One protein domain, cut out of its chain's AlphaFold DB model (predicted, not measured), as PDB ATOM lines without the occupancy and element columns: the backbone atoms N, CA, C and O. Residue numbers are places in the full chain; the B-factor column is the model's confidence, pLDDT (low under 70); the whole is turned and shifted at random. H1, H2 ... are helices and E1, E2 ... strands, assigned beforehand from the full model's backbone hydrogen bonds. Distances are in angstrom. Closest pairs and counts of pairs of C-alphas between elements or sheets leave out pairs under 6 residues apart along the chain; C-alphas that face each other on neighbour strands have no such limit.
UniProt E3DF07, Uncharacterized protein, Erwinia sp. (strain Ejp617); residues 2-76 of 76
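AT A GLANCE: This is residues 2 to 76 of the 76 residues of an uncharacterized protein of Erwinia sp. (strain Ejp617) (UniProt E3DF07). One long helix, H2, makes the long axis of an open model, with the short helix H1 packed near its first end and the short helix H3 folded back on its last part. Past the last end of H2, residues 36 to 52 make a wide loop to one side, and the tip of the hairpin E1 and E2, residues 55 to 60, sticks out to the other. The printed part has 75 residues, with three named helices and two named strands in the order H1, H2, E1, E2, H3; the sheet E1 - E2 is antiparallel, and the class is mostly helix. The whole is extended, with a radius of gyration of the C-alphas of 18.2 A and spans of 54 by 37 by 25 A.

HOW THE PARTS SIT: H1, residues 2 to 6, touches H2, residues 10 to 35, with residues 12 to 16 of H2 alone; the closest C-alphas, of Tyr 5 and Lys 13, are 6.4 A apart. E1, residues 53 to 56, and E2, residues 59 to 62, form an antiparallel hairpin at 158 degrees, with N 54 and O 61 within hydrogen-bond range at 2.8 A. H3, residues 69 to 74, touches residues 29 to 35 of H2 alone, at a shallow tilt of 29 degrees, opposite ways; the closest C-alphas, of Leu 32 and His 70, are 5.3 A apart. H2 and E2 are apart. In H1, H2 and H3 every O i to N i+4 pair is within hydrogen-bond range.

IN THESE COORDINATES: H1 begins at C-alpha 2, (45.795, 48.510, -11.379), and is 6.0 A long. H2 is 37.5 A long, E1 10.0 A and E2 10.2 A. H3, 8.8 A, ends at C-alpha 74, (18.482, 38.047, -1.745).

THE WHOLE: The C-alphas farthest apart, of Asp 9 and Asn 58, are 55.7 A apart. The printed part has no cut, and the link from H2 to E1 is long. Mean pLDDT of the printed part is 81.8, with residues 66 to 71 and 74 to 76 under 70.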
ATOM      1  N   SER A   2      45.835  48.792  -9.928       70.69
ATOM      2  CA  SER A   2      45.795  48.510 -11.379       70.69
ATOM      3  C   SER A   2      47.025  47.760 -11.911       70.69
ATOM      4  O   SER A   2      46.867  46.798 -12.653       70.69
ATOM      5  N   GLY A   3      48.241  48.122 -11.484       80.19
ATOM      6  CA  GLY A   3      49.470  47.418 -11.891       80.19
ATOM      7  C   GLY A   3      49.522  45.948 -11.451       80.19
ATOM      8  O   GLY A   3      49.900  45.090 -12.239       80.19
ATOM      9  N   PHE A   4      49.063  45.651 -10.230       81.62
ATOM     10  CA  PHE A   4      48.992  44.290  -9.684       81.62
ATOM     11  C   PHE A   4      47.922  43.434 -10.374       81.62
ATOM     12  O   PHE A   4      48.164  42.267 -10.656       81.62
ATOM     13  N   TYR A   5      46.752  44.009 -10.675       83.56
ATOM     14  CA  TYR A   5      45.701  43.319 -11.432       83.56
ATOM     15  C   TYR A   5      46.152  43.021 -12.866       83.56
ATOM     16  O   TYR A   5      45.986  41.908 -13.361       83.56
ATOM     17  N   ASN A   6      46.775  44.002 -13.524       85.94
ATOM     18  CA  ASN A   6      47.231  43.861 -14.903       85.94
ATOM     19  C   ASN A   6      48.363  42.836 -15.048       85.94
ATOM     20  O   ASN A   6      48.455  42.216 -16.107       85.94
ATOM     21  N   SER A   7      49.163  42.622 -13.995       89.50
ATOM     22  CA  SER A   7      50.238  41.624 -13.967       89.50
ATOM     23  C   SER A   7      49.766  40.187 -13.720       89.50
ATOM     24  O   SER A   7      50.588  39.280 -13.806       89.50
ATOM     25  N   GLN A   8      48.493  39.961 -13.375       90.44
ATOM     26  CA  GLN A   8      47.964  38.609 -13.179       90.44
ATOM     27  C   GLN A   8      47.637  37.927 -14.512       90.44
ATOM     28  O   GLN A   8      47.275  38.580 -15.499       90.44
ATOM     29  N   ASP A   9      47.705  36.598 -14.505       91.31
ATOM     30  CA  ASP A   9      47.168  35.754 -15.566       91.31
ATOM     31  C   ASP A   9      45.625  35.751 -15.548       91.31
ATOM     32  O   ASP A   9      44.979  36.299 -14.648       91.31
ATOM     33  N   ASP A  10      45.007  35.143 -16.561       89.69
ATOM     34  CA  ASP A  10      43.546  35.169 -16.715       89.69
ATOM     35  C   ASP A  10      42.817  34.527 -15.526       89.69
ATOM     36  O   ASP A  10      41.748  34.992 -15.121       89.69
ATOM     37  N   LYS A  11      43.418  33.504 -14.905       89.56
ATOM     38  CA  LYS A  11      42.882  32.869 -13.694       89.56
ATOM     39  C   LYS A  11      42.954  33.805 -12.489       89.56
ATOM     40  O   LYS A  11      41.959  33.936 -11.773       89.56
ATOM     41  N   GLY A  12      44.081  34.483 -12.281       88.81
ATOM     42  CA  GLY A  12      44.245  35.463 -11.210       88.81
ATOM     43  C   GLY A  12      43.290  36.648 -11.361       88.81
ATOM     44  O   GLY A  12      42.636  37.041 -10.393       88.81
ATOM     45  N   LYS A  13      43.112  37.162 -12.584       91.00
ATOM     46  CA  LYS A  13      42.130  38.222 -12.872       91.00
ATOM     47  C   LYS A  13      40.699  37.764 -12.603       91.00
ATOM     48  O   LYS A  13      39.943  38.492 -11.961       91.00
ATOM     49  N   ALA A  14      40.330  36.557 -13.035       91.44
ATOM     50  CA  ALA A  14      39.008  35.993 -12.766       91.44
ATOM     51  C   ALA A  14      38.742  35.841 -11.259       91.44
ATOM     52  O   ALA A  14      37.650  36.167 -10.789       91.44
ATOM     53  N   PHE A  15      39.744  35.407 -10.492       91.06
ATOM     54  CA  PHE A  15      39.638  35.289  -9.040       91.06
ATOM     55  C   PHE A  15      39.482  36.652  -8.353       91.06
ATOM     56  O   PHE A  15      38.578  36.819  -7.534       91.06
ATOM     57  N   ILE A  16      40.283  37.653  -8.738       90.06
ATOM     58  CA  ILE A  16      40.154  39.025  -8.218       90.06
ATOM     59  C   ILE A  16      38.767  39.595  -8.532       90.06
ATOM     60  O   ILE A  16      38.115  40.140  -7.645       90.06
ATOM     61  N   ASN A  17      38.274  39.417  -9.759       91.12
ATOM     62  CA  ASN A  17      36.936  39.878 -10.137       91.12
ATOM     63  C   ASN A  17      35.837  39.202  -9.310       91.12
ATOM     64  O   ASN A  17      34.854  39.852  -8.959       91.12
ATOM     65  N   LYS A  18      35.998  37.918  -8.965       92.06
ATOM     66  CA  LYS A  18      35.063  37.214  -8.082       92.06
ATOM     67  C   LYS A  18      35.065  37.806  -6.672       92.06
ATOM     68  O   LYS A  18      33.993  38.028  -6.126       92.06
ATOM     69  N   ILE A  19      36.239  38.099  -6.112       92.06
ATOM     70  CA  ILE A  19      36.352  38.740  -4.793       92.06
ATOM     71  C   ILE A  19      35.713  40.129  -4.806       92.06
ATOM     72  O   ILE A  19      34.976  40.457  -3.886       92.06
ATOM     73  N   ILE A  20      35.962  40.933  -5.845       91.81
ATOM     74  CA  ILE A  20      35.379  42.277  -5.958       91.81
ATOM     75  C   ILE A  20      33.851  42.202  -5.992       91.81
ATOM     76  O   ILE A  20      33.203  42.982  -5.305       91.81
ATOM     77  N   LYS A  21      33.284  41.257  -6.756       91.31
ATOM     78  CA  LYS A  21      31.831  41.040  -6.788       91.31
ATOM     79  C   LYS A  21      31.290  40.657  -5.415       91.31
ATOM     80  O   LYS A  21      30.415  41.345  -4.922       91.31
ATOM     81  N   LEU A  22      31.888  39.653  -4.771       91.12
ATOM     82  CA  LEU A  22      31.482  39.222  -3.430       91.12
ATOM     83  C   LEU A  22      31.540  40.369  -2.415       91.12
ATOM     84  O   LEU A  22      30.597  40.577  -1.671       91.12
ATOM     85  N   ALA A  23      32.621  41.152  -2.418       91.81
ATOM     86  CA  ALA A  23      32.764  42.281  -1.506       91.81
ATOM     87  C   ALA A  23      31.736  43.392  -1.777       91.81
ATOM     88  O   ALA A  23      31.265  44.026  -0.836       91.81
ATOM     89  N   ALA A  24      31.404  43.649  -3.046       90.75
ATOM     90  CA  ALA A  24      30.381  44.623  -3.413       90.75
ATOM     91  C   ALA A  24      28.980  44.151  -3.001       90.75
ATOM     92  O   ALA A  24      28.229  44.942  -2.430       90.75
ATOM     93  N   ASP A  25      28.667  42.876  -3.240       88.81
ATOM     94  CA  ASP A  25      27.390  42.267  -2.870       88.81
ATOM     95  C   ASP A  25      27.222  42.248  -1.341       88.81
ATOM     96  O   ASP A  25      26.220  42.742  -0.827       88.81
ATOM     97  N   ASP A  26      28.243  41.810  -0.594       88.44
ATOM     98  CA  ASP A  26      28.233  41.801   0.877       88.44
ATOM     99  C   ASP A  26      28.093  43.212   1.467       88.44
ATOM    100  O   ASP A  26      27.378  43.418   2.453       88.44
ATOM    101  N   ALA A  27      28.772  44.204   0.882       89.94
ATOM    102  CA  ALA A  27      28.685  45.587   1.339       89.94
ATOM    103  C   ALA A  27      27.287  46.174   1.101       89.94
ATOM    104  O   ALA A  27      26.737  46.828   1.991       89.94
ATOM    105  N   LEU A  28      26.703  45.922  -0.075       88.88
ATOM    106  CA  LEU A  28      25.354  46.370  -0.408       88.88
ATOM    107  C   LEU A  28      24.317  45.682   0.482       88.88
ATOM    108  O   LEU A  28      23.489  46.362   1.087       88.88
ATOM    109  N   PHE A  29      24.413  44.363   0.645       85.81
ATOM    110  CA  PHE A  29      23.544  43.601   1.533       85.81
ATOM    111  C   PHE A  29      23.629  44.096   2.983       85.81
ATOM    112  O   PHE A  29      22.607  44.340   3.626       85.81
ATOM    113  N   GLY A  30      24.843  44.320   3.492       85.38
ATOM    114  CA  GLY A  30      25.062  44.844   4.839       85.38
ATOM    115  C   GLY A  30      24.449  46.230   5.046       85.38
ATOM    116  O   GLY A  30      23.870  46.483   6.101       85.38
ATOM    117  N   MET A  31      24.535  47.110   4.045       86.00
ATOM    118  CA  MET A  31      23.886  48.424   4.074       86.00
ATOM    119  C   MET A  31      22.359  48.302   4.092       86.00
ATOM    120  O   MET A  31      21.709  48.991   4.876       86.00
ATOM    121  N   LEU A  32      21.785  47.419   3.270       83.19
ATOM    122  CA  LEU A  32      20.338  47.188   3.241       83.19
ATOM    123  C   LEU A  32      19.831  46.638   4.579       83.19
ATOM    124  O   LEU A  32      18.865  47.171   5.108       83.19
ATOM    125  N   CYS A  33      20.551  45.698   5.200       81.81
ATOM    126  CA  CYS A  33      20.239  45.200   6.547       81.81
ATOM    127  C   CYS A  33      20.192  46.314   7.604       81.81
ATOM    128  O   CYS A  33      19.390  46.279   8.537       81.81
ATOM    129  N   VAL A  34      21.091  47.293   7.488       84.06
ATOM    130  CA  VAL A  34      21.134  48.446   8.391       84.06
ATOM    131  C   VAL A  34      19.933  49.359   8.162       84.06
ATOM    132  O   VAL A  34      19.293  49.784   9.120       84.06
ATOM    133  N   ILE A  35      19.595  49.627   6.900       82.69
ATOM    134  CA  ILE A  35      18.426  50.439   6.538       82.69
ATOM    135  C   ILE A  35      17.132  49.745   6.957       82.69
ATOM    136  O   ILE A  35      16.242  50.405   7.469       82.69
ATOM    137  N   ASP A  36      17.023  48.431   6.812       75.50
ATOM    138  CA  ASP A  36      15.866  47.671   7.287       75.50
ATOM    139  C   ASP A  36      15.774  47.607   8.818       75.50
ATOM    140  O   ASP A  36      14.774  47.161   9.368       75.50
ATOM    141  N   GLY A  37      16.806  48.042   9.541       73.94
ATOM    142  CA  GLY A  37      16.833  47.988  11.001       73.94
ATOM    143  C   GLY A  37      17.029  46.579  11.570       73.94
ATOM    144  O   GLY A  37      16.916  46.399  12.780       73.94
ATOM    145  N   VAL A  38      17.361  45.581  10.737       75.75
ATOM    146  CA  VAL A  38      17.736  44.224  11.189       75.75
ATOM    147  C   VAL A  38      19.199  44.147  11.642       75.75
ATOM    148  O   VAL A  38      19.587  43.224  12.361       75.75
ATOM    149  N   ARG A  39      20.022  45.135  11.265       78.25
ATOM    150  CA  ARG A  39      21.385  45.332  11.773       78.25
ATOM    151  C   ARG A  39      21.512  46.715  12.408       78.25
ATOM    152  O   ARG A  39      21.439  47.726  11.721       78.25
ATOM    153  N   ALA A  40      21.791  46.758  13.706       79.69
ATOM    154  CA  ALA A  40      22.137  48.008  14.376       79.69
ATOM    155  C   ALA A  40      23.577  48.434  14.058       79.69
ATOM    156  O   ALA A  40      24.465  47.592  13.910       79.69
ATOM    157  N   ILE A  41      23.795  49.747  13.969       83.38
ATOM    158  CA  ILE A  41      25.131  50.356  13.846       83.38
ATOM    159  C   ILE A  41      25.773  50.638  15.211       83.38
ATOM    160  O   ILE A  41      26.965  50.919  15.281       83.38
ATOM    161  N   GLU A  42      24.973  50.567  16.274       82.31
ATOM    162  CA  GLU A  42      25.361  50.801  17.664       82.31
ATOM    163  C   GLU A  42      25.599  49.461  18.375       82.31
ATOM    164  O   GLU A  42      24.894  48.472  18.128       82.31
ATOM    165  N   ASP A  43      26.597  49.446  19.261       78.75
ATOM    166  CA  ASP A  43      26.965  48.282  20.084       78.75
ATOM    167  C   ASP A  43      26.398  48.367  21.518       78.75
ATOM    168  O   ASP A  43      26.702  47.535  22.366       78.75
ATOM    169  N   ASP A  44      25.559  49.371  21.790       78.94
ATOM    170  CA  ASP A  44      24.900  49.570  23.082       78.94
ATOM    171  C   ASP A  44      23.607  48.734  23.215       78.94
ATOM    172  O   ASP A  44      23.069  48.201  22.236       78.94
ATOM    173  N   GLU A  45      23.111  48.599  24.453       71.75
ATOM    174  CA  GLU A  45      21.868  47.870  24.763       71.75
ATOM    175  C   GLU A  45      20.619  48.565  24.191       71.75
ATOM    176  O   GLU A  45      19.698  47.882  23.737       71.75
ATOM    177  N   ASP A  46      20.607  49.903  24.152       75.31
ATOM    178  CA  ASP A  46      19.554  50.709  23.528       75.31
ATOM    179  C   ASP A  46      19.936  51.044  22.085       75.31
ATOM    180  O   ASP A  46      20.819  51.861  21.830       75.31
ATOM    181  N   LYS A  47      19.256  50.404  21.132       78.62
ATOM    182  CA  LYS A  47      19.557  50.517  19.699       78.62
ATOM    183  C   LYS A  47      18.560  51.428  19.000       78.62
ATOM    184  O   LYS A  47      17.348  51.249  19.135       78.62
ATOM    185  N   GLY A  48      19.072  52.374  18.219       75.25
ATOM    186  CA  GLY A  48      18.265  53.236  17.366       75.25
ATOM    187  C   GLY A  48      17.644  52.508  16.169       75.25
ATOM    188  O   GLY A  48      18.079  51.434  15.750       75.25
ATOM    189  N   GLU A  49      16.633  53.141  15.576       75.69
ATOM    190  CA  GLU A  49      16.025  52.718  14.316       75.69
ATOM    191  C   GLU A  49      16.437  53.673  13.194       75.69
ATOM    192  O   GLU A  49      16.332  54.895  13.323       75.69
ATOM    193  N   LEU A  50      16.891  53.119  12.069       79.31
ATOM    194  CA  LEU A  50      17.133  53.896  10.860       79.31
ATOM    195  C   LEU A  50      15.865  53.934  10.017       79.31
ATOM    196  O   LEU A  50      15.295  52.902   9.681       79.31
ATOM    197  N   VAL A  51      15.436  55.140   9.653       80.56
ATOM    198  CA  VAL A  51      14.223  55.368   8.861       80.56
ATOM    199  C   VAL A  51      14.595  56.105   7.581       80.56
ATOM    200  O   VAL A  51      15.058  57.247   7.615       80.56
ATOM    201  N   LEU A  52      14.384  55.461   6.432       81.75
ATOM    202  CA  LEU A  52      14.610  56.062   5.124       81.75
ATOM    203  C   LEU A  52      13.322  56.722   4.640       81.75
ATOM    204  O   LEU A  52      12.330  56.056   4.352       81.75
ATOM    205  N   THR A  53      13.348  58.045   4.515       84.12
ATOM    206  CA  THR A  53      12.168  58.834   4.158       84.12
ATOM    207  C   THR A  53      12.350  59.521   2.810       84.12
ATOM    208  O   THR A  53      13.305  60.271   2.609       84.12
ATOM    209  N   TYR A  54      11.411  59.304   1.892       84.88
ATOM    210  CA  TYR A  54      11.319  60.030   0.630       84.88
ATOM    211  C   TYR A  54      10.389  61.232   0.770       84.88
ATOM    212  O   TYR A  54       9.238  61.085   1.181       84.88
ATOM    213  N   GLN A  55      10.873  62.416   0.395       90.25
ATOM    214  CA  GLN A  55      10.099  63.653   0.455       90.25
ATOM    215  C   GLN A  55       9.848  64.226  -0.938       90.25
ATOM    216  O   GLN A  55      10.776  64.403  -1.728       90.25
ATOM    217  N   LYS A  56       8.585  64.554  -1.226       91.50
ATOM    218  CA  LYS A  56       8.173  65.231  -2.460       91.50
ATOM    219  C   LYS A  56       6.907  66.051  -2.234       91.50
ATOM    220  O   LYS A  56       5.925  65.523  -1.725       91.50
ATOM    221  N   ASP A  57       6.912  67.316  -2.655       87.62
ATOM    222  CA  ASP A  57       5.743  68.214  -2.639       87.62
ATOM    223  C   ASP A  57       4.993  68.219  -1.284       87.62
ATOM    224  O   ASP A  57       3.779  68.021  -1.227       87.62
ATOM    225  N   ASN A  58       5.729  68.396  -0.176       88.69
ATOM    226  CA  ASN A  58       5.240  68.322   1.216       88.69
ATOM    227  C   ASN A  58       4.646  66.972   1.656       88.69
ATOM    228  O   ASN A  58       4.050  66.879   2.730       88.69
ATOM    229  N   LYS A  59       4.819  65.909   0.869       87.81
ATOM    230  CA  LYS A  59       4.513  64.536   1.273       87.81
ATOM    231  C   LYS A  59       5.791  63.813   1.658       87.81
ATOM    232  O   LYS A  59       6.839  64.010   1.046       87.81
ATOM    233  N   SER A  60       5.667  62.975   2.673       88.12
ATOM    234  CA  SER A  60       6.736  62.168   3.237       88.12
ATOM    235  C   SER A  60       6.282  60.715   3.217       88.12
ATOM    236  O   SER A  60       5.218  60.412   3.755       88.12
ATOM    237  N   THR A  61       7.063  59.840   2.593       85.81
ATOM    238  CA  THR A  61       6.804  58.397   2.532       85.81
ATOM    239  C   THR A  61       7.990  57.661   3.132       85.81
ATOM    240  O   THR A  61       9.127  57.898   2.719       85.81
ATOM    241  N   VAL A  62       7.740  56.767   4.083       84.69
ATOM    242  CA  VAL A  62       8.777  55.890   4.635       84.69
ATOM    243  C   VAL A  62       9.003  54.746   3.650       84.69
ATOM    244  O   VAL A  62       8.070  54.045   3.274       84.69
ATOM    245  N   LEU A  63      10.233  54.604   3.161       78.12
ATOM    246  CA  LEU A  63      10.579  53.626   2.125       78.12
ATOM    247  C   LEU A  63      10.914  52.250   2.703       78.12
ATOM    248  O   LEU A  63      10.701  51.240   2.040       78.12
ATOM    249  N   ASN A  64      11.441  52.211   3.922       76.56
ATOM    250  CA  ASN A  64      11.848  50.998   4.626       76.56
ATOM    251  C   ASN A  64      10.819  50.558   5.683       76.56
ATOM    252  O   ASN A  64      11.162  49.819   6.596       76.56
ATOM    253  N   GLU A  65       9.562  51.004   5.570       72.06
ATOM    254  CA  GLU A  65       8.510  50.758   6.571       72.06
ATOM    255  C   GLU A  65       8.260  49.257   6.799       72.06
ATOM    256  O   GLU A  65       8.002  48.836   7.923       72.06
ATOM    257  N   ASN A  66       8.419  48.446   5.748       68.69
ATOM    258  CA  ASN A  66       8.255  46.992   5.808       68.69
ATOM    259  C   ASN A  66       9.537  46.231   6.189       68.69
ATOM    260  O   ASN A  66       9.444  45.047   6.464       68.69
ATOM    261  N   LYS A  67      10.711  46.888   6.228       65.19
ATOM    262  CA  LYS A  67      11.998  46.293   6.654       65.19
ATOM    263  C   LYS A  67      12.466  45.041   5.880       65.19
ATOM    264  O   LYS A  67      13.247  44.255   6.407       65.19
ATOM    265  N   ASP A  68      12.054  44.893   4.621       68.62
ATOM    266  CA  ASP A  68      12.325  43.703   3.791       68.62
ATOM    267  C   ASP A  68      13.291  43.969   2.611       68.62
ATOM    268  O   ASP A  68      13.366  43.179   1.666       68.62
ATOM    269  N   LEU A  69      14.017  45.095   2.575       68.38
ATOM    270  CA  LEU A  69      14.878  45.433   1.427       68.38
ATOM    271  C   LEU A  69      16.009  44.407   1.214       68.38
ATOM    272  O   LEU A  69      16.359  44.105   0.071       68.38
ATOM    273  N   HIS A  70      16.561  43.852   2.292       68.88
ATOM    274  CA  HIS A  70      17.564  42.787   2.277       68.88
ATOM    275  C   HIS A  70      17.000  41.464   1.738       68.88
ATOM    276  O   HIS A  70      17.685  40.772   0.981       68.88
ATOM    277  N   ASP A  71      15.744  41.147   2.051       64.25
ATOM    278  CA  ASP A  71      15.052  39.966   1.532       64.25
ATOM    279  C   ASP A  71      14.758  40.101   0.034       64.25
ATOM    280  O   ASP A  71      14.985  39.161  -0.730       64.25
ATOM    281  N   ILE A  72      14.356  41.291  -0.428       71.56
ATOM    282  CA  ILE A  72      14.188  41.579  -1.864       71.56
ATOM    283  C   ILE A  72      15.520  41.456  -2.614       71.56
ATOM    284  O   ILE A  72      15.550  40.972  -3.749       71.56
ATOM    285  N   TYR A  73      16.623  41.889  -2.001       70.50
ATOM    286  CA  TYR A  73      17.951  41.771  -2.601       70.50
ATOM    287  C   TYR A  73      18.391  40.308  -2.741       70.50
ATOM    288  O   TYR A  73      18.879  39.930  -3.802       70.50
ATOM    289  N   ASN A  74      18.153  39.477  -1.722       65.62
ATOM    290  CA  ASN A  74      18.482  38.047  -1.745       65.62
ATOM    291  C   ASN A  74      17.530  37.184  -2.593       65.62
ATOM    292  O   ASN A  74      17.857  36.037  -2.893       65.62
ATOM    293  N   ALA A  75      16.344  37.689  -2.946       68.19
ATOM    294  CA  ALA A  75      15.367  36.963  -3.760       68.19
ATOM    295  C   ALA A  75      15.673  36.970  -5.274       68.19
ATOM    296  O   ALA A  75      14.954  36.312  -6.032       68.19
ATOM    297  N   ASN A  76      16.706  37.702  -5.715       48.94
ATOM    298  CA  ASN A  76      17.190  37.742  -7.103       48.94
ATOM    299  C   ASN A  76      18.463  36.911  -7.294       48.94
ATOM    300  O   ASN A  76      18.647  36.404  -8.426       48.94
TER     301      ASN A  76